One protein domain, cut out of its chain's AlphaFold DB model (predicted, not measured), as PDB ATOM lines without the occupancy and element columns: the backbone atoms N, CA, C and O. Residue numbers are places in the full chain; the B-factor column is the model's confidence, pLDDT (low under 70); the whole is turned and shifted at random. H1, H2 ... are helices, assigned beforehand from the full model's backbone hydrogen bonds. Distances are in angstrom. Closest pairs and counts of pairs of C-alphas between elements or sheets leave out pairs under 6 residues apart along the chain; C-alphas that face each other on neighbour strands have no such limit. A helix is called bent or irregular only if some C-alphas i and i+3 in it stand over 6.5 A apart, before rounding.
ATOM      1  N   ASN A  80     170.389 189.430 133.088       59.41
ATOM      2  CA  ASN A  80     169.901 188.117 132.619       59.41
ATOM      3  C   ASN A  80     168.701 187.537 133.412       59.41
ATOM      4  O   ASN A  80     168.503 186.322 133.443       59.41
ATOM      5  N   ASN A  81     167.859 188.396 133.998       55.19
ATOM      6  CA  ASN A  81     166.753 188.043 134.908       55.19
ATOM      7  C   ASN A  81     167.185 187.445 136.265       55.19
ATOM      8  O   ASN A  81     166.380 186.784 136.922       55.19
ATOM      9  N   THR A  82     168.424 187.670 136.714       58.09
ATOM     10  CA  THR A  82     168.762 187.419 138.122       58.09
ATOM     11  C   THR A  82     168.132 188.494 139.009       58.09
ATOM     12  O   THR A  82     168.338 189.685 138.806       58.09
ATOM     13  N   ASP A  83     167.337 188.054 139.986       60.78
ATOM     14  CA  ASP A  83     166.716 188.924 140.990       60.78
ATOM     15  C   ASP A  83     167.796 189.477 141.933       60.78
ATOM     16  O   ASP A  83     168.420 188.706 142.668       60.78
ATOM     17  N   ILE A  84     168.106 190.768 141.828       66.44
ATOM     18  CA  ILE A  84     169.241 191.426 142.491       66.44
ATOM     19  C   ILE A  84     168.763 192.748 143.085       66.44
ATOM     20  O   ILE A  84     168.149 193.563 142.395       66.44
ATOM     21  N   ASP A  85     169.074 192.958 144.363       69.94
ATOM     22  CA  ASP A  85     168.802 194.211 145.055       69.94
ATOM     23  C   ASP A  85     169.838 195.273 144.640       69.94
ATOM     24  O   ASP A  85     171.047 195.130 144.849       69.94
ATOM     25  N   PHE A  86     169.353 196.346 144.014       70.88
ATOM     26  CA  PHE A  86     170.188 197.446 143.537       70.88
ATOM     27  C   PHE A  86     170.740 198.316 144.673       70.88
ATOM     28  O   PHE A  86     171.807 198.912 144.496       70.88
ATOM     29  N   ASP A  87     170.075 198.370 145.829       69.81
ATOM     30  CA  ASP A  87     170.562 199.108 146.994       69.81
ATOM     31  C   ASP A  87     171.700 198.325 147.674       69.81
ATOM     32  O   ASP A  87     172.753 198.912 147.949       69.81
ATOM     33  N   GLU A  88     171.567 197.001 147.834       68.19
ATOM     34  CA  GLU A  88     172.659 196.126 148.307       68.19
ATOM     35  C   GLU A  88     173.867 196.175 147.357       68.19
ATOM     36  O   GLU A  88     175.006 196.398 147.783       68.19
ATOM     37  N   LEU A  89     173.621 196.072 146.048       71.06
ATOM     38  CA  LEU A  89     174.648 196.232 145.021       71.06
ATOM     39  C   LEU A  89     175.325 197.611 145.074       71.06
ATOM     40  O   LEU A  89     176.535 197.708 144.856       71.06
ATOM     41  N   SER A  90     174.586 198.686 145.364       70.31
ATOM     42  CA  SER A  90     175.169 200.028 145.483       70.31
ATOM     43  C   SER A  90     176.138 200.128 146.668       70.31
ATOM     44  O   SER A  90     177.212 200.719 146.532       70.31
ATOM     45  N   ALA A  91     175.817 199.478 147.793       69.62
ATOM     46  CA  ALA A  91     176.705 199.363 148.946       69.62
ATOM     47  C   ALA A  91     177.943 198.507 148.626       69.62
ATOM     48  O   ALA A  91     179.064 198.913 148.938       69.62
ATOM     49  N   LEU A  92     177.767 197.376 147.935       64.19
ATOM     50  CA  LEU A  92     178.860 196.498 147.500       64.19
ATOM     51  C   LEU A  92     179.803 197.164 146.484       64.19
ATOM     52  O   LEU A  92     181.016 197.026 146.609       64.19
ATOM     53  N   ARG A  93     179.283 197.945 145.528       70.38
ATOM     54  CA  ARG A  93     180.088 198.792 144.621       70.38
ATOM     55  C   ARG A  93     180.756 199.971 145.344       70.38
ATOM     56  O   ARG A  93     181.738 200.514 144.841       70.38
ATOM     57  N   GLY A  94     180.242 200.366 146.512       63.41
ATOM     58  CA  GLY A  94     180.875 201.323 147.424       63.41
ATOM     59  C   GLY A  94     182.069 200.747 148.198       63.41
ATOM     60  O   GLY A  94     182.932 201.506 148.645       63.41
ATOM     61  N   LEU A  95     182.162 199.419 148.322       71.44
ATOM     62  CA  LEU A  95     183.359 198.726 148.792       71.44
ATOM     63  C   LEU A  95     184.345 198.568 147.628       71.44
ATOM     64  O   LEU A  95     183.984 198.149 146.535       71.44
ATOM     65  N   TRP A  96     185.621 198.866 147.868       73.31
ATOM     66  CA  TRP A  96     186.675 198.783 146.846       73.31
ATOM     67  C   TRP A  96     186.967 197.343 146.377       73.31
ATOM     68  O   TRP A  96     187.538 197.147 145.304       73.31
ATOM     69  N   GLU A  97     186.569 196.348 147.171       72.56
ATOM     70  CA  GLU A  97     186.883 194.929 146.983       72.56
ATOM     71  C   GLU A  97     186.162 194.319 145.770       72.56
ATOM     72  O   GLU A  97     186.806 193.649 144.960       72.56
ATOM     73  N   LEU A  98     184.861 194.596 145.582       74.75
ATOM     74  CA  LEU A  98     184.091 194.062 144.449       74.75
ATOM     75  C   LEU A  98     184.595 194.620 143.097       74.75
ATOM     76  O   LEU A  98     184.967 193.814 142.241       74.75
ATOM     77  N   PRO A  99     184.733 195.950 142.889       75.19
ATOM     78  CA  PRO A  99     185.305 196.486 141.656       75.19
ATOM     79  C   PRO A  99     186.729 195.983 141.384       75.19
ATOM     80  O   PRO A  99     187.061 195.718 140.227       75.19
ATOM     81  N   ALA A 100     187.563 195.819 142.420       76.69
ATOM     82  CA  ALA A 100     188.914 195.277 142.271       76.69
ATOM     83  C   ALA A 100     188.899 193.811 141.808       76.69
ATOM     84  O   ALA A 100     189.626 193.461 140.874       76.69
ATOM     85  N   ALA A 101     188.039 192.972 142.396       77.94
ATOM     86  CA  ALA A 101     187.858 191.585 141.979       77.94
ATOM     87  C   ALA A 101     187.378 191.490 140.520       77.94
ATOM     88  O   ALA A 101     187.977 190.761 139.730       77.94
ATOM     89  N   CYS A 102     186.377 192.278 140.115       80.56
ATOM     90  CA  CYS A 102     185.870 192.289 138.738       80.56
ATOM     91  C   CYS A 102     186.927 192.732 137.710       80.56
ATOM     92  O   CYS A 102     187.077 192.087 136.671       80.56
ATOM     93  N   HIS A 103     187.704 193.783 137.998       79.56
ATOM     94  CA  HIS A 103     188.799 194.221 137.117       79.56
ATOM     95  C   HIS A 103     189.904 193.168 136.994       79.56
ATOM     96  O   HIS A 103     190.483 192.982 135.923       79.56
ATOM     97  N   LEU A 104     190.194 192.455 138.078       81.12
ATOM     98  CA  LEU A 104     191.188 191.399 138.082       81.12
ATOM     99  C   LEU A 104     190.703 190.146 137.324       81.12
ATOM    100  O   LEU A 104     191.475 189.559 136.564       81.12
ATOM    101  N   LEU A 105     189.429 189.766 137.464       79.69
ATOM    102  CA  LEU A 105     188.817 188.680 136.688       79.69
ATOM    103  C   LEU A 105     188.811 189.006 135.184       79.69
ATOM    104  O   LEU A 105     189.166 188.158 134.366       79.69
ATOM    105  N   TRP A 106     188.529 190.261 134.826       81.12
ATOM    106  CA  TRP A 106     188.665 190.767 133.457       81.12
ATOM    107  C   TRP A 106     190.105 190.623 132.925       81.12
ATOM    108  O   TRP A 106     190.311 190.142 131.811       81.12
ATOM    109  N   LEU A 107     191.128 190.970 133.718       80.56
ATOM    110  CA  LEU A 107     192.535 190.782 133.325       80.56
ATOM    111  C   LEU A 107     192.913 189.298 133.144       80.56
ATOM    112  O   LEU A 107     193.733 188.978 132.279       80.56
ATOM    113  N   LEU A 108     192.292 188.382 133.896       76.44
ATOM    114  CA  LEU A 108     192.479 186.934 133.739       76.44
ATOM    115  C   LEU A 108     191.869 186.353 132.450       76.44
ATOM    116  O   LEU A 108     192.260 185.250 132.054       76.44
ATOM    117  N   GLN A 109     190.967 187.066 131.764       78.88
ATOM    118  CA  GLN A 109     190.275 186.573 130.565       78.88
ATOM    119  C   GLN A 109     191.242 186.051 129.489       78.88
ATOM    120  O   GLN A 109     191.026 184.980 128.913       78.88
ATOM    121  N   SER A 110     192.337 186.781 129.256       76.19
ATOM    122  CA  SER A 110     193.379 186.431 128.285       76.19
ATOM    123  C   SER A 110     194.219 185.206 128.707       76.19
ATOM    124  O   SER A 110     194.193 184.203 127.986       76.19
ATOM    125  N   PRO A 111     194.918 185.190 129.867       74.00
ATOM    126  CA  PRO A 111     195.743 184.047 130.279       74.00
ATOM    127  C   PRO A 111     194.953 182.765 130.601       74.00
ATOM    128  O   PRO A 111     195.541 181.681 130.575       74.00
ATOM    129  N   LEU A 112     193.648 182.855 130.887       71.75
ATOM    130  CA  LEU A 112     192.759 181.698 131.077       71.75
ATOM    131  C   LEU A 112     191.928 181.346 129.827       71.75
ATOM    132  O   LEU A 112     191.111 180.427 129.884       71.75
ATOM    133  N   THR A 113     192.101 182.068 128.714       72.31
ATOM    134  CA  THR A 113     191.346 181.877 127.459       72.31
ATOM    135  C   THR A 113     189.835 181.700 127.687       72.31
ATOM    136  O   THR A 113     189.192 180.790 127.150       72.31
ATOM    137  N   LEU A 114     189.258 182.544 128.552       72.56
ATOM    138  CA  LEU A 114     187.825 182.524 128.863       72.56
ATOM    139  C   LEU A 114     187.041 182.983 127.629       72.56
ATOM    140  O   LEU A 114     187.307 184.042 127.062       72.56
ATOM    141  N   ARG A 115     186.061 182.179 127.207       67.56
ATOM    142  CA  ARG A 115     185.211 182.487 126.040       67.56
ATOM    143  C   ARG A 115     183.977 183.321 126.401       67.56
ATOM    144  O   ARG A 115     183.227 183.701 125.509       67.56
ATOM    145  N   PHE A 116     183.762 183.560 127.694       63.38
ATOM    146  CA  PHE A 116     182.511 184.050 128.265       63.38
ATOM    147  C   PHE A 116     182.780 185.248 129.187       63.38
ATOM    148  O   PHE A 116     182.915 185.089 130.393       63.38
ATOM    149  N   SER A 117     182.940 186.424 128.577       60.34
ATOM    150  CA  SER A 117     182.765 187.744 129.199       60.34
ATOM    151  C   SER A 117     183.011 188.814 128.136       60.34
ATOM    152  O   SER A 117     184.102 188.843 127.560       60.34
ATOM    153  N   ASN A 118     182.058 189.704 127.867       62.78
ATOM    154  CA  ASN A 118     182.340 190.934 127.103       62.78
ATOM    155  C   ASN A 118     182.053 192.204 127.915       62.78
ATOM    156  O   ASN A 118     182.438 193.298 127.504       62.78
ATOM    157  N   THR A 119     181.404 192.063 129.069       74.19
ATOM    158  CA  THR A 119     181.066 193.148 129.988       74.19
ATOM    159  C   THR A 119     181.619 192.861 131.384       74.19
ATOM    160  O   THR A 119     181.756 191.712 131.797       74.19
ATOM    161  N   LEU A 120     181.966 193.919 132.121       76.94
ATOM    162  CA  LEU A 120     182.423 193.790 133.510       76.94
ATOM    163  C   LEU A 120     181.256 193.407 134.445       76.94
ATOM    164  O   LEU A 120     181.465 192.762 135.467       76.94
ATOM    165  N   LEU A 121     180.026 193.716 134.022       76.25
ATOM    166  CA  LEU A 121     178.780 193.371 134.699       76.25
ATOM    167  C   LEU A 121     178.556 191.857 134.819       76.25
ATOM    168  O   LEU A 121     178.092 191.390 135.853       76.25
ATOM    169  N   GLU A 122     178.951 191.075 133.805       75.75
ATOM    170  CA  GLU A 122     178.935 189.606 133.880       75.75
ATOM    171  C   GLU A 122     179.791 189.087 135.053       75.75
ATOM    172  O   GLU A 122     179.415 188.103 135.686       75.75
ATOM    173  N   TYR A 123     180.898 189.764 135.393       78.88
ATOM    174  CA  TYR A 123     181.727 189.425 136.557       78.88
ATOM    175  C   TYR A 123     181.152 189.938 137.884       78.88
ATOM    176  O   TYR A 123     181.336 189.278 138.904       78.88
ATOM    177  N   GLU A 124     180.451 191.075 137.896       78.56
ATOM    178  CA  GLU A 124     179.724 191.545 139.087       78.56
ATOM    179  C   GLU A 124     178.582 190.576 139.432       78.56
ATOM    180  O   GLU A 124     178.545 190.048 140.541       78.56
ATOM    181  N   ALA A 125     177.731 190.225 138.461       76.75
ATOM    182  CA  ALA A 125     176.666 189.227 138.618       76.75
ATOM    183  C   ALA A 125     177.205 187.874 139.101       76.75
ATOM    184  O   ALA A 125     176.639 187.246 139.997       76.75
ATOM    185  N   ALA A 126     178.341 187.455 138.542       78.06
ATOM    186  CA  ALA A 126     179.010 186.222 138.913       78.06
ATOM    187  C   ALA A 126     179.533 186.212 140.360       78.06
ATOM    188  O   ALA A 126     179.516 185.155 140.983       78.06
ATOM    189  N   LEU A 127     179.981 187.350 140.902       77.50
ATOM    190  CA  LEU A 127     180.442 187.452 142.292       77.50
ATOM    191  C   LEU A 127     179.294 187.626 143.298       77.50
ATOM    192  O   LEU A 127     179.441 187.195 144.438       77.50
ATOM    193  N   LEU A 128     178.155 188.194 142.888       76.38
ATOM    194  CA  LEU A 128     176.942 188.267 143.717       76.38
ATOM    195  C   LEU A 128     176.272 186.896 143.889       76.38
ATOM    196  O   LEU A 128     175.752 186.594 144.959       76.38
ATOM    197  N   LYS A 129     176.264 186.066 142.836       74.38
ATOM    198  CA  LYS A 129     175.647 184.726 142.837       74.38
ATOM    199  C   LYS A 129     176.637 183.668 142.339       74.38
ATOM    200  O   LYS A 129     176.521 183.198 141.206       74.38
ATOM    201  N   PRO A 130     177.628 183.288 143.166       72.94
ATOM    202  CA  PRO A 130     178.733 182.454 142.711       72.94
ATOM    203  C   PRO A 130     178.352 180.986 142.474       72.94
ATOM    204  O   PRO A 130     178.975 180.332 141.642       72.94
ATOM    205  N   GLU A 131     177.317 180.473 143.147       71.50
ATOM    206  CA  GLU A 131     176.880 179.071 143.027       71.50
ATOM    207  C   GLU A 131     176.190 178.762 141.685       71.50
ATOM    208  O   GLU A 131     176.363 177.666 141.153       71.50
ATOM    209  N   ASP A 132     175.485 179.743 141.108       70.44
ATOM    210  CA  ASP A 132     174.773 179.641 139.822       70.44
ATOM    211  C   ASP A 132     175.600 180.141 138.616       70.44
ATOM    212  O   ASP A 132     175.114 180.130 137.483       70.44
ATOM    213  N   SER A 133     176.833 180.626 138.821       73.88
ATOM    214  CA  SER A 133     177.579 181.354 137.783       73.88
ATOM    215  C   SER A 133     178.503 180.467 136.927       73.88
ATOM    216  O   SER A 133     179.615 180.140 137.363       73.88
ATOM    217  N   PRO A 134     178.165 180.182 135.649       75.75
ATOM    218  CA  PRO A 134     179.042 179.421 134.751       75.75
ATOM    219  C   PRO A 134     180.332 180.179 134.386       75.75
ATOM    220  O   PRO A 134     181.300 179.576 133.916       75.75
ATOM    221  N   VAL A 135     180.373 181.500 134.609       77.56
ATOM    222  CA  VAL A 135     181.591 182.310 134.451       77.56
ATOM    223  C   VAL A 135     182.601 181.937 135.537       77.56
ATOM    224  O   VAL A 135     183.765 181.687 135.222       77.56
ATOM    225  N   LEU A 136     182.166 181.824 136.802       77.12
ATOM    226  CA  LEU A 136     183.050 181.372 137.879       77.12
ATOM    227  C   LEU A 136     183.410 179.888 137.764       77.12
ATOM    228  O   LEU A 136     184.539 179.534 138.096       77.12
ATOM    229  N   GLU A 137     182.530 179.034 137.236       80.38
ATOM    230  CA  GLU A 137     182.875 177.634 136.950       80.38
ATOM    231  C   GLU A 137     184.078 177.518 135.993       80.38
ATOM    232  O   GLU A 137     185.041 176.817 136.317       80.38
ATOM    233  N   ASP A 138     184.083 178.224 134.852       77.00
ATOM    234  CA  ASP A 138     185.221 178.211 133.909       77.00
ATOM    235  C   ASP A 138     186.468 178.875 134.532       77.00
ATOM    236  O   ASP A 138     187.564 178.315 134.451       77.00
ATOM    237  N   VAL A 139     186.311 180.012 135.230       79.50
ATOM    238  CA  VAL A 139     187.403 180.712 135.940       79.50
ATOM    239  C   VAL A 139     188.091 179.806 136.963       79.50
ATOM    240  O   VAL A 139     189.304 179.608 136.872       79.50
ATOM    241  N   PHE A 140     187.357 179.238 137.924       77.50
ATOM    242  CA  PHE A 140     187.950 178.430 138.994       77.50
ATOM    243  C   PHE A 140     188.507 177.113 138.468       77.50
ATOM    244  O   PHE A 140     189.640 176.761 138.800       77.50
ATOM    245  N   THR A 141     187.786 176.439 137.567       78.31
ATOM    246  CA  THR A 141     188.277 175.204 136.933       78.31
ATOM    247  C   THR A 141     189.602 175.446 136.211       78.31
ATOM    248  O   THR A 141     190.530 174.647 136.334       78.31
ATOM    249  N   LYS A 142     189.754 176.581 135.517       77.50
ATOM    250  CA  LYS A 142     191.004 176.930 134.830       77.50
ATOM    251  C   LYS A 142     192.085 177.493 135.745       77.50
ATOM    252  O   LYS A 142     193.251 177.264 135.448       77.50
ATOM    253  N   LEU A 143     191.763 178.206 136.824       75.88
ATOM    254  CA  LEU A 143     192.763 178.666 137.796       75.88
ATOM    255  C   LEU A 143     193.404 177.492 138.542       75.88
ATOM    256  O   LEU A 143     194.627 177.469 138.692       75.88
ATOM    257  N   LEU A 144     192.592 176.522 138.965       73.81
ATOM    258  CA  LEU A 144     193.005 175.412 139.827       73.81
ATOM    259  C   LEU A 144     193.685 174.268 139.054       73.81
ATOM    260  O   LEU A 144     194.562 173.599 139.601       73.81
ATOM    261  N   LEU A 145     193.349 174.064 137.776       72.56
ATOM    262  CA  LEU A 145     194.019 173.076 136.919       72.56
ATOM    263  C   LEU A 145     195.343 173.598 136.338       72.56
ATOM    264  O   LEU A 145     195.552 174.804 136.152       72.56
ATOM    265  N   LYS A 146     196.274 172.685 136.032       69.12
ATOM    266  CA  LYS A 146     197.629 173.040 135.580       69.12
ATOM    267  C   LYS A 146     197.597 173.641 134.178       69.12
ATOM    268  O   LYS A 146     196.730 173.338 133.361       69.12
ATOM    269  N   ARG A 147     198.600 174.461 133.849       67.88
ATOM    270  CA  ARG A 147     198.705 175.155 132.548       67.88
ATOM    271  C   ARG A 147     198.638 174.210 131.332       67.88
ATOM    272  O   ARG A 147     198.152 174.621 130.285       67.88
ATOM    273  N   SER A 148     199.080 172.963 131.489       65.38
ATOM    274  CA  SER A 148     198.966 171.874 130.505       65.38
ATOM    275  C   SER A 148     197.529 171.391 130.269       65.38
ATOM    276  O   SER A 148     197.173 171.062 129.143       65.38
ATOM    277  N   GLU A 149     196.702 171.357 131.313       68.31
ATOM    278  CA  GLU A 149     195.330 170.831 131.289       68.31
ATOM    279  C   GLU A 149     194.328 171.877 130.769       68.31
ATOM    280  O   GLU A 149     193.370 171.534 130.076       68.31
ATOM    281  N   ARG A 150     194.592 173.172 131.013       69.69
ATOM    282  CA  ARG A 150     193.728 174.305 130.610       69.69
ATOM    283  C   ARG A 150     193.365 174.316 129.120       69.69
ATOM    284  O   ARG A 150     192.259 174.718 128.767       69.69
ATOM    285  N   ALA A 151     194.257 173.851 128.244       61.91
ATOM    286  CA  ALA A 151     194.016 173.806 126.799       61.91
ATOM    287  C   ALA A 151     192.852 172.866 126.410       61.91
ATOM    288  O   ALA A 151     192.084 173.173 125.493       61.91
ATOM    289  N   CYS A 152     192.678 171.757 127.136       56.47
ATOM    290  CA  CYS A 152     191.612 170.779 126.903       56.47
ATOM    291  C   CYS A 152     190.222 171.296 127.317       56.47
ATOM    292  O   CYS A 152     189.211 170.803 126.824       56.47
ATOM    293  N   LEU A 153     190.164 172.320 128.174       60.03
ATOM    294  CA  LEU A 153     188.927 172.912 128.702       60.03
ATOM    295  C   LEU A 153     188.312 173.968 127.769       60.03
ATOM    296  O   LEU A 153     187.255 174.519 128.066       60.03
ATOM    297  N   SER A 154     188.933 174.234 126.615       56.69
ATOM    298  CA  SER A 154     188.460 175.195 125.602       56.69
ATOM    299  C   SER A 154     187.049 174.906 125.050       56.69
ATOM    300  O   SER A 154     186.451 175.773 124.410       56.69
ATOM    301  N   ALA A 155     186.481 173.733 125.349       53.00
ATOM    302  CA  ALA A 155     185.085 173.376 125.101       53.00
ATOM    303  C   ALA A 155     184.072 173.990 126.096       53.00
ATOM    304  O   ALA A 155     182.887 174.039 125.769       53.00
ATOM    305  N   GLY A 156     184.509 174.525 127.246       54.81
ATOM    306  CA  GLY A 156     183.634 175.054 128.307       54.81
ATOM    307  C   GLY A 156     183.151 173.983 129.286       54.81
ATOM    308  O   GLY A 156     181.983 173.973 129.653       54.81
ATOM    309  N   ILE A 157     184.035 173.056 129.663       60.06
ATOM    310  CA  ILE A 157     183.750 172.007 130.651       60.06
ATOM    311  C   ILE A 157     184.260 172.506 132.008       60.06
ATOM    312  O   ILE A 157     185.344 172.133 132.458       60.06
ATOM    313  N   GLY A 158     183.496 173.417 132.612       65.12
ATOM    314  CA  GLY A 158     183.671 173.795 134.010       65.12
ATOM    315  C   GLY A 158     183.215 172.665 134.933       65.12
ATOM    316  O   GLY A 158     182.310 171.899 134.600       65.12
ATOM    317  N   LEU A 159     183.847 172.553 136.099       72.38
ATOM    318  CA  LEU A 159     183.274 171.852 137.243       72.38
ATOM    319  C   LEU A 159     182.570 172.877 138.132       72.38
ATOM    320  O   LEU A 159     183.043 174.005 138.284       72.38
TER     321      LEU A 159
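AT A GLANCE: This is residues 80 to 159 of the 266 residues of an uncharacterized protein of Nothophytophthora sp. Chile5 (UniProt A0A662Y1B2). Five short helices make an elongated model: H3 is in the middle, with H2 crossing it steeply and H4 meeting it at about a right angle, while H1 lies towards one end of the long axis and H5 towards the other. Between H2 and H3 the chain folds back through a long link, residues 109 to 119. The printed part has 80 residues with five named helices, in the order H1, H2, H3, H4, H5, and no named strand; the class is all helix. By its radius of gyration of the C-alphas, 13.3 A, it is compact, and its C-alphas span 42 by 24 by 20 A.

HOW THE PARTS SIT: Start at Asn 80 and read on to H1, residues 86 to 94. After a tight link comes H2, residues 97 to 108; look at the C-alphas of Arg 93 and Pro 99, the closest of the two helices at 6.4 A. H1 and H2 are close but not clearly touching, and stand about perpendicular at 78 degrees. Go on to H3, residues 120 to 128, which touches H2; their closest C-alphas, those of Cys 102 and Tyr 123, are 5.5 A apart. H2 and H3 run opposite ways at a steep tilt of 57 degrees. H1 and H3 are near each other, with 6 pairs of C-alphas within 10 A. Next find H4, residues 134 to 144, which touches H3, with the C-alphas of Ala 126 and Leu 136 closest at 6.4 A. H3 and H4 stand about perpendicular, at 83 degrees. Last comes H5, residues 150 to 155, close but not clearly touching H4; the C-alphas of Lys 142 and Arg 150 are closest, at 5.7 A. H4 and H5 run opposite ways at a shallow tilt of 20 degrees. H1 and H5 are apart. Every O i to N i+4 pair is within hydrogen-bond range in H1, H2, H3 and H4; in H5 it is 0 of 2, beside 1 of 3 O i to N i+3 pairs.

IN THESE COORDINATES: Find C-alpha 86 at (170.188, 197.446, 143.537); from there H1 runs 12.0 A to C-alpha 94. H2 runs 16.5 A from C-alpha 97 to C-alpha 108 at (192.479, 186.934, 133.739). H3 measures 12.8 A and H4 15.4 A. H5 measures 10.3 A, ends at C-alpha 155 at (185.085, 173.376, 125.101), and is irregular: C-alphas 152 and 155 are 7.3 A apart.

THE WHOLE: The two C-alphas farthest apart, those of Asp 87 and Ser 148, are 42.7 A from each other. The printed part has no cut. The mean pLDDT of the printed part is 71.3, and 28 residues are under 70, among them residues 80 to 85 and 146 to 158.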